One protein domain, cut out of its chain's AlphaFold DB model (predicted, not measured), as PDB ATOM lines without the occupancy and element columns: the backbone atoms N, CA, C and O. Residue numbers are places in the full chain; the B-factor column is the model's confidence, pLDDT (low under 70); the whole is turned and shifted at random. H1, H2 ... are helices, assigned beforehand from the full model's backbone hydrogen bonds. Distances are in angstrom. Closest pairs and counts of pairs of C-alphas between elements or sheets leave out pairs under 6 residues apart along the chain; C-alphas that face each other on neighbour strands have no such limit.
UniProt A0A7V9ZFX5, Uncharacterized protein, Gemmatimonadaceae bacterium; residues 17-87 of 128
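AT A GLANCE: This is residues 17 to 87 of the 128 residues of an uncharacterized protein of Gemmatimonadaceae bacterium (UniProt A0A7V9ZFX5). Two short helices, H1 and H3, run roughly the same way at a steep angle to one long helix, H2, and the three centres make a triangle. H1 meets H2 at its first residues, and residues 75 to 87 form a tail without a named element. The printed part has 71 residues, with three named helices in the order H1, H2, H3 and no named strand: all helix, compact, radius of gyration of the C-alphas 12.3 A, elongated, spanning 38 by 23 by 20 A.

HOW THE PARTS SIT: H1, residues 28 to 37, touches H2, residues 42 to 59, with residues 42 to 45 of H2 alone; the closest C-alphas, of Leu 35 and Arg 42, are 6.9 A apart. They run opposite ways at a steep tilt of 67 degrees. H3, residues 66 to 74, only just touches H1, with 3 pairs of C-alphas within 8 A, the closest being Leu 30 and Asp 67 at 7.4 A; the tilt is shallow, 27 degrees, the same way. H2 and H3 are close but not clearly touching: the closest C-alphas, of Phe 52 and Trp 73, are 7.6 A apart. In H1, H2 and H3 every O i to N i+4 pair is within hydrogen-bond range.

IN THESE COORDINATES: H1 begins at C-alpha 28 (366.313, 379.017, 364.876) and is 14.3 A long, H2 25.7 A and H3 12.4 A, ending at C-alpha 74 (373.906, 365.790, 365.368).

THE WHOLE: The C-alphas farthest apart, of Gly 60 and Gly 87, are 39.7 A apart. The printed part has no cut; the link H1 to H2 is tight, H2 to H3 short. pLDDT is under 70 at residues 77 to 78 and 84 to 87 of this model.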
ATOM      1  N   ARG A  17     379.321 374.096 345.772       75.00
ATOM      2  CA  ARG A  17     379.814 373.886 347.137       75.00
ATOM      3  C   ARG A  17     380.326 375.222 347.650       75.00
ATOM      4  O   ARG A  17     381.076 375.883 346.937       75.00
ATOM      5  N   TYR A  18     379.931 375.586 348.857       76.56
ATOM      6  CA  TYR A  18     380.293 376.838 349.502       76.56
ATOM      7  C   TYR A  18     381.074 376.525 350.769       76.56
ATOM      8  O   TYR A  18     380.745 375.565 351.469       76.56
ATOM      9  N   ALA A  19     382.117 377.306 351.038       81.50
ATOM     10  CA  ALA A  19     382.794 377.270 352.329       81.50
ATOM     11  C   ALA A  19     381.802 377.625 353.447       81.50
ATOM     12  O   ALA A  19     380.762 378.242 353.188       81.50
ATOM     13  N   LEU A  20     382.097 377.193 354.673       83.69
ATOM     14  CA  LEU A  20     381.311 377.633 355.815       83.69
ATOM     15  C   LEU A  20     381.641 379.100 356.057       83.69
ATOM     16  O   LEU A  20     382.812 379.471 356.114       83.69
ATOM     17  N   ASP A  21     380.608 379.920 356.171       82.50
ATOM     18  CA  ASP A  21     380.788 381.332 356.455       82.50
ATOM     19  C   ASP A  21     381.377 381.513 357.872       82.50
ATOM     20  O   ASP A  21     380.938 380.828 358.808       82.50
ATOM     21  N   PRO A  22     382.367 382.400 358.075       79.94
ATOM     22  CA  PRO A  22     382.905 382.681 359.403       79.94
ATOM     23  C   PRO A  22     381.863 383.289 360.347       79.94
ATOM     24  O   PRO A  22     382.059 383.220 361.557       79.94
ATOM     25  N   ASP A  23     380.736 383.795 359.851       85.06
ATOM     26  CA  ASP A  23     379.580 384.253 360.620       85.06
ATOM     27  C   ASP A  23     378.414 383.256 360.597       85.06
ATOM     28  O   ASP A  23     377.308 383.577 361.039       85.06
ATOM     29  N   TRP A  24     378.646 382.013 360.153       86.75
ATOM     30  CA  TRP A  24     377.613 380.981 360.167       86.75
ATOM     31  C   TRP A  24     377.048 380.790 361.578       86.75
ATOM     32  O   TRP A  24     377.780 380.657 362.568       86.75
ATOM     33  N   ARG A  25     375.717 380.765 361.648       86.69
ATOM     34  CA  ARG A  25     374.934 380.529 362.858       86.69
ATOM     35  C   ARG A  25     373.885 379.472 362.569       86.69
ATOM     36  O   ARG A  25     373.291 379.454 361.492       86.69
ATOM     37  N   LEU A  26     373.620 378.640 363.570       87.88
ATOM     38  CA  LEU A  26     372.513 377.700 363.511       87.88
ATOM     39  C   LEU A  26     371.197 378.480 363.416       87.88
ATOM     40  O   LEU A  26     370.914 379.344 364.250       87.88
ATOM     41  N   THR A  27     370.392 378.187 362.395       88.56
ATOM     42  CA  THR A  27     369.085 378.830 362.247       88.56
ATOM     43  C   THR A  27     368.153 378.396 363.375       88.56
ATOM     44  O   THR A  27     368.216 377.265 363.861       88.56
ATOM     45  N   LEU A  28     367.247 379.289 363.780       86.69
ATOM     46  CA  LEU A  28     366.313 379.017 364.876       86.69
ATOM     47  C   LEU A  28     365.454 377.773 364.600       86.69
ATOM     48  O   LEU A  28     365.223 376.971 365.501       86.69
ATOM     49  N   LYS A  29     365.061 377.570 363.337       87.44
ATOM     50  CA  LYS A  29     364.314 376.389 362.899       87.44
ATOM     51  C   LYS A  29     365.097 375.095 363.126       87.44
ATOM     52  O   LYS A  29     364.563 374.186 363.750       87.44
ATOM     53  N   LEU A  30     366.354 375.014 362.677       86.50
ATOM     54  CA  LEU A  30     367.164 373.809 362.885       86.50
ATOM     55  C   LEU A  30     367.508 373.580 364.355       86.50
ATOM     56  O   LEU A  30     367.538 372.432 364.798       86.50
ATOM     57  N   GLY A  31     367.752 374.650 365.114       87.38
ATOM     58  CA  GLY A  31     367.931 374.557 366.560       87.38
ATOM     59  C   GLY A  31     366.715 373.922 367.229       87.38
ATOM     60  O   GLY A  31     366.868 372.977 367.999       87.38
ATOM     61  N   GLN A  32     365.509 374.365 366.867       87.62
ATOM     62  CA  GLN A  32     364.271 373.812 367.410       87.62
ATOM     63  C   GLN A  32     364.031 372.360 366.975       87.62
ATOM     64  O   GLN A  32     363.708 371.537 367.822       87.62
ATOM     65  N   GLU A  33     364.245 372.021 365.697       86.88
ATOM     66  CA  GLU A  33     364.156 370.631 365.206       86.88
ATOM     67  C   GLU A  33     365.107 369.704 365.981       86.88
ATOM     68  O   GLU A  33     364.759 368.574 366.322       86.88
ATOM     69  N   THR A  34     366.306 370.195 366.299       87.69
ATOM     70  CA  THR A  34     367.304 369.449 367.071       87.69
ATOM     71  C   THR A  34     366.830 369.222 368.511       87.69
ATOM     72  O   THR A  34     366.924 368.106 369.014       87.69
ATOM     73  N   LEU A  35     366.273 370.244 369.163       87.56
ATOM     74  CA  LEU A  35     365.741 370.138 370.528       87.56
ATOM     75  C   LEU A  35     364.491 369.255 370.630       87.56
ATOM     76  O   LEU A  35     364.269 368.631 371.665       87.56
ATOM     77  N   ASP A  36     363.681 369.211 369.575       85.69
ATOM     78  CA  ASP A  36     362.507 368.342 369.488       85.69
ATOM     79  C   ASP A  36     362.907 366.871 369.292       85.69
ATOM     80  O   ASP A  36     362.346 365.967 369.908       85.69
ATOM     81  N   THR A  37     363.955 366.630 368.498       85.06
ATOM     82  CA  THR A  37     364.438 365.275 368.193       85.06
ATOM     83  C   THR A  37     365.261 364.675 369.339       85.06
ATOM     84  O   THR A  37     365.165 363.477 369.621       85.06
ATOM     85  N   TYR A  38     366.087 365.484 370.001       85.75
ATOM     86  CA  TYR A  38     367.059 365.031 370.996       85.75
ATOM     87  C   TYR A  38     366.719 365.554 372.394       85.75
ATOM     88  O   TYR A  38     366.279 366.690 372.572       85.75
ATOM     89  N   ALA A  39     366.914 364.720 373.412       84.94
ATOM     90  CA  ALA A  39     366.695 365.071 374.812       84.94
ATOM     91  C   ALA A  39     367.893 365.867 375.359       84.94
ATOM     92  O   ALA A  39     368.570 365.431 376.284       84.94
ATOM     93  N   VAL A  40     368.195 367.006 374.731       85.19
ATOM     94  CA  VAL A  40     369.330 367.875 375.070       85.19
ATOM     95  C   VAL A  40     368.873 369.315 375.274       85.19
ATOM     96  O   VAL A  40     367.873 369.752 374.702       85.19
ATOM     97  N   ASP A  41     369.625 370.062 376.076       87.44
ATOM     98  CA  ASP A  41     369.370 371.475 376.336       87.44
ATOM     99  C   ASP A  41     369.797 372.383 375.182       87.44
ATOM    100  O   ASP A  41     370.712 372.087 374.404       87.44
ATOM    101  N   ARG A  42     369.185 373.572 375.131       85.38
ATOM    102  CA  ARG A  42     369.526 374.624 374.162       85.38
ATOM    103  C   ARG A  42     371.003 375.004 374.214       85.38
ATOM    104  O   ARG A  42     371.612 375.209 373.168       85.38
ATOM    105  N   ASP A  43     371.571 375.088 375.410       86.25
ATOM    106  CA  ASP A  43     372.980 375.426 375.595       86.25
ATOM    107  C   ASP A  43     373.910 374.374 374.964       86.25
ATOM    108  O   ASP A  43     374.852 374.714 374.248       86.25
ATOM    109  N   THR A  44     373.588 373.089 375.128       87.44
ATOM    110  CA  THR A  44     374.327 371.979 374.508       87.44
ATOM    111  C   THR A  44     374.286 372.066 372.984       87.44
ATOM    112  O   THR A  44     375.322 371.936 372.333       87.44
ATOM    113  N   VAL A  45     373.120 372.370 372.406       89.62
ATOM    114  CA  VAL A  45     372.977 372.578 370.955       89.62
ATOM    115  C   VAL A  45     373.833 373.754 370.469       89.62
ATOM    116  O   VAL A  45     374.471 373.650 369.422       89.62
ATOM    117  N   LEU A  46     373.900 374.858 371.221       90.25
ATOM    118  CA  LEU A  46     374.719 376.023 370.867       90.25
ATOM    119  C   LEU A  46     376.224 375.743 370.976       90.25
ATOM    120  O   LEU A  46     376.978 376.115 370.072       90.25
ATOM    121  N   ARG A  47     376.667 375.060 372.039       89.25
ATOM    122  CA  ARG A  47     378.063 374.618 372.186       89.25
ATOM    123  C   ARG A  47     378.472 373.699 371.042       89.25
ATOM    124  O   ARG A  47     379.550 373.862 370.469       89.25
ATOM    125  N   GLU A  48     377.593 372.783 370.656       90.56
ATOM    126  CA  GLU A  48     377.864 371.871 369.551       90.56
ATOM    127  C   GLU A  48     377.833 372.581 368.189       90.56
ATOM    128  O   GLU A  48     378.648 372.282 367.320       90.56
ATOM    129  N   ALA A  49     376.982 373.597 368.015       90.69
ATOM    130  CA  ALA A  49     376.999 374.455 366.829       90.69
ATOM    131  C   ALA A  49     378.330 375.209 366.686       90.69
ATOM    132  O   ALA A  49     378.853 375.332 365.575       90.69
ATOM    133  N   MET A  50     378.919 375.663 367.798       90.50
ATOM    134  CA  MET A  50     380.256 376.262 367.786       90.50
ATOM    135  C   MET A  50     381.336 375.244 367.408       90.50
ATOM    136  O   MET A  50     382.173 375.544 366.559       90.50
ATOM    137  N   ARG A  51     381.293 374.025 367.959       88.69
ATOM    138  CA  ARG A  51     382.237 372.949 367.600       88.69
ATOM    139  C   ARG A  51     382.145 372.563 366.130       88.69
ATOM    140  O   ARG A  51     383.173 372.471 365.464       88.69
ATOM    141  N   PHE A  52     380.928 372.410 365.615       90.69
ATOM    142  CA  PHE A  52     380.676 372.169 364.198       90.69
ATOM    143  C   PHE A  52     381.324 373.249 363.335       90.69
ATOM    144  O   PHE A  52     382.050 372.943 362.391       90.69
ATOM    145  N   LYS A  53     381.102 374.519 363.691       90.00
ATOM    146  CA  LYS A  53     381.684 375.653 362.979       90.00
ATOM    147  C   LYS A  53     383.211 375.612 363.002       90.00
ATOM    148  O   LYS A  53     383.820 375.698 361.942       90.00
ATOM    149  N   MET A  54     383.824 375.448 364.173       88.19
ATOM    150  CA  MET A  54     385.284 375.399 364.306       88.19
ATOM    151  C   MET A  54     385.888 374.256 363.487       88.19
ATOM    152  O   MET A  54     386.816 374.485 362.719       88.19
ATOM    153  N   TRP A  55     385.307 373.057 363.574       89.62
ATOM    154  CA  TRP A  55     385.790 371.886 362.843       89.62
ATOM    155  C   TRP A  55     385.734 372.081 361.324       89.62
ATOM    156  O   TRP A  55     386.678 371.745 360.613       89.62
ATOM    157  N   TRP A  56     384.644 372.650 360.801       87.69
ATOM    158  CA  TRP A  56     384.507 372.892 359.361       87.69
ATOM    159  C   TRP A  56     385.341 374.068 358.856       87.69
ATOM    160  O   TRP A  56     385.805 374.011 357.716       87.69
ATOM    161  N   LEU A  57     385.558 375.098 359.680       86.06
ATOM    162  CA  LEU A  57     386.481 376.187 359.357       86.06
ATOM    163  C   LEU A  57     387.924 375.681 359.285       86.06
ATOM    164  O   LEU A  57     388.619 375.994 358.323       86.06
ATOM    165  N   GLU A  58     388.350 374.850 360.238       86.75
ATOM    166  CA  GLU A  58     389.678 374.223 360.223       86.75
ATOM    167  C   GLU A  58     389.848 373.294 359.015       86.75
ATOM    168  O   GLU A  58     390.874 373.312 358.337       86.75
ATOM    169  N   LYS A  59     388.810 372.515 358.691       86.31
ATOM    170  CA  LYS A  59     388.852 371.571 357.572       86.31
ATOM    171  C   LYS A  59     388.877 372.248 356.197       86.31
ATOM    172  O   LYS A  59     389.295 371.623 355.224       86.31
ATOM    173  N   GLY A  60     388.376 373.481 356.086       81.00
ATOM    174  CA  GLY A  60     388.346 374.246 354.832       81.00
ATOM    175  C   GLY A  60     387.512 373.608 353.710       81.00
ATOM    176  O   GLY A  60     387.656 373.951 352.537       81.00
ATOM    177  N   GLU A  61     386.642 372.650 354.039       83.06
ATOM    178  CA  GLU A  61     385.830 371.925 353.062       83.06
ATOM    179  C   GLU A  61     384.524 372.668 352.758       83.06
ATOM    180  O   GLU A  61     383.755 373.008 353.653       83.06
ATOM    181  N   GLY A  62     384.209 372.826 351.470       83.56
ATOM    182  CA  GLY A  62     382.922 373.365 351.041       83.56
ATOM    183  C   GLY A  62     381.825 372.302 350.960       83.56
ATOM    184  O   GLY A  62     382.017 371.227 350.371       83.56
ATOM    185  N   LYS A  63     380.632 372.618 351.470       83.56
ATOM    186  CA  LYS A  63     379.425 371.795 351.310       83.56
ATOM    187  C   LYS A  63     378.369 372.515 350.489       83.56
ATOM    188  O   LYS A  63     378.368 373.728 350.338       83.56
ATOM    189  N   ALA A  64     377.498 371.721 349.878       79.75
ATOM    190  CA  ALA A  64     376.385 372.240 349.093       79.75
ATOM    191  C   ALA A  64     375.210 372.701 349.967       79.75
ATOM    192  O   ALA A  64     374.403 373.503 349.518       79.75
ATOM    193  N   ASP A  65     375.091 372.131 351.166       85.81
ATOM    194  CA  ASP A  65     373.977 372.346 352.082       85.81
ATOM    195  C   ASP A  65     374.482 372.151 353.517       85.81
ATOM    196  O   ASP A  65     374.822 371.036 353.938       85.81
ATOM    197  N   TRP A  66     374.609 373.261 354.235       86.88
ATOM    198  CA  TRP A  66     375.117 373.273 355.602       86.88
ATOM    199  C   TRP A  66     374.079 372.767 356.607       86.88
ATOM    200  O   TRP A  66     374.461 372.121 357.580       86.88
ATOM    201  N   ASP A  67     372.787 372.923 356.322       88.88
ATOM    202  CA  ASP A  67     371.695 372.462 357.182       88.88
ATOM    203  C   ASP A  67     371.611 370.930 357.194       88.88
ATOM    204  O   ASP A  67     371.544 370.290 358.246       88.88
ATOM    205  N   ALA A  68     371.701 370.308 356.015       87.81
ATOM    206  CA  ALA A  68     371.781 368.852 355.905       87.81
ATOM    207  C   ALA A  68     373.054 368.295 356.564       87.81
ATOM    208  O   ALA A  68     373.043 367.211 357.155       87.81
ATOM    209  N   THR A  69     374.157 369.044 356.478       90.50
ATOM    210  CA  THR A  69     375.430 368.671 357.105       90.50
ATOM    211  C   THR A  69     375.329 368.742 358.629       90.50
ATOM    212  O   THR A  69     375.798 367.822 359.299       90.50
ATOM    213  N   TRP A  70     374.655 369.761 359.172       90.38
ATOM    214  CA  TRP A  70     374.348 369.867 360.599       90.38
ATOM    215  C   TRP A  70     373.490 368.699 361.089       90.38
ATOM    216  O   TRP A  70     373.850 368.048 362.064       90.38
ATOM    217  N   ARG A  71     372.406 368.350 360.385       89.31
ATOM    218  CA  ARG A  71     371.569 367.188 360.751       89.31
ATOM    219  C   ARG A  71     372.388 365.903 360.836       89.31
ATOM    220  O   ARG A  71     372.283 365.154 361.798       89.31
ATOM    221  N   LYS A  72     373.269 365.674 359.858       89.62
ATOM    222  CA  LYS A  72     374.171 364.517 359.873       89.62
ATOM    223  C   LYS A  72     375.187 364.578 361.018       89.62
ATOM    224  O   LYS A  72     375.554 363.529 361.538       89.62
ATOM    225  N   TRP A  73     375.640 365.776 361.387       89.69
ATOM    226  CA  TRP A  73     376.520 365.993 362.533       89.69
ATOM    227  C   TRP A  73     375.839 365.581 363.836       89.69
ATOM    228  O   TRP A  73     376.364 364.713 364.521       89.69
ATOM    229  N   VAL A  74     374.644 366.105 364.127       87.81
ATOM    230  CA  VAL A  74     373.906 365.790 365.368       87.81
ATOM    231  C   VAL A  74     373.410 364.345 365.422       87.81
ATOM    232  O   VAL A  74     373.376 363.740 366.487       87.81
ATOM    233  N   SER A  75     373.101 363.742 364.269       83.19
ATOM    234  CA  SER A  75     372.780 362.311 364.166       83.19
ATOM    235  C   SER A  75     374.010 361.401 364.168       83.19
ATOM    236  O   SER A  75     373.880 360.183 364.017       83.19
ATOM    237  N   SER A  76     375.214 361.958 364.284       81.38
ATOM    238  CA  SER A  76     376.432 361.170 364.279       81.38
ATOM    239  C   SER A  76     376.552 360.343 365.554       81.38
ATOM    240  O   SER A  76     376.349 360.836 366.664       81.38
ATOM    241  N   LYS A  77     376.969 359.081 365.405       62.34
ATOM    242  CA  LYS A  77     377.179 358.157 366.531       62.34
ATOM    243  C   LYS A  77     378.201 358.669 367.553       62.34
ATOM    244  O   LYS A  77     378.187 358.210 368.686       62.34
ATOM    245  N   TYR A  78     379.061 359.614 367.166       64.19
ATOM    246  CA  TYR A  78     380.065 360.204 368.052       64.19
ATOM    247  C   TYR A  78     379.476 361.104 369.140       64.19
ATOM    248  O   TYR A  78     380.069 361.211 370.205       64.19
ATOM    249  N   LEU A  79     378.325 361.737 368.893       73.19
ATOM    250  CA  LEU A  79     377.679 362.588 369.892       73.19
ATOM    251  C   LEU A  79     376.852 361.782 370.890       73.19
ATOM    252  O   LEU A  79     376.663 362.230 372.017       73.19
ATOM    253  N   ASN A  80     376.385 360.596 370.482       75.88
ATOM    254  CA  ASN A  80     375.572 359.692 371.297       75.88
ATOM    255  C   ASN A  80     374.432 360.419 372.038       75.88
ATOM    256  O   ASN A  80     374.162 360.155 373.209       75.88
ATOM    257  N   TRP A  81     373.802 361.390 371.369       80.38
ATOM    258  CA  TRP A  81     372.743 362.174 371.984       80.38
ATOM    259  C   TRP A  81     371.522 361.295 372.244       80.38
ATOM    260  O   TRP A  81     371.064 360.610 371.322       80.38
ATOM    261  N   PRO A  82     370.973 361.319 373.470       77.00
ATOM    262  CA  PRO A  82     369.759 360.585 373.765       77.00
ATOM    263  C   PRO A  82     368.626 361.133 372.894       77.00
ATOM    264  O   PRO A  82     368.367 362.339 372.858       77.00
ATOM    265  N   LEU A  83     367.962 360.246 372.155       77.44
ATOM    266  CA  LEU A  83     366.761 360.600 371.403       77.44
ATOM    267  C   LEU A  83     365.636 360.915 372.388       77.44
ATOM    268  O   LEU A  83     365.499 360.228 373.406       77.44
ATOM    269  N   ARG A  84     364.802 361.915 372.085       69.94
ATOM    270  CA  ARG A  84     363.553 362.064 372.836       69.94
ATOM    271  C   ARG A  84     362.674 360.844 372.560       69.94
ATOM    272  O   ARG A  84     362.548 360.440 371.401       69.94
ATOM    273  N   PRO A  85     362.054 360.244 373.588       66.31
ATOM    274  CA  PRO A  85     361.105 359.171 373.358       66.31
ATOM    275  C   PRO A  85     359.947 359.708 372.511       66.31
ATOM    276  O   PRO A  85     359.320 360.718 372.845       66.31
ATOM    277  N   ILE A  86     359.696 359.040 371.385       55.59
ATOM    278  CA  ILE A  86     358.607 359.354 370.459       55.59
ATOM    279  C   ILE A  86     357.297 359.274 371.259       55.59
ATOM    280  O   ILE A  86     356.927 358.200 371.726       55.59
ATOM    281  N   GLY A  87     356.638 360.417 371.474       51.53
ATOM    282  CA  GLY A  87     355.435 360.536 372.315       51.53
ATOM    283  C   GLY A  87     355.570 361.450 373.543       51.53
ATOM    284  O   GLY A  87     354.556 361.812 374.132       51.53
TER     285      GLY A  87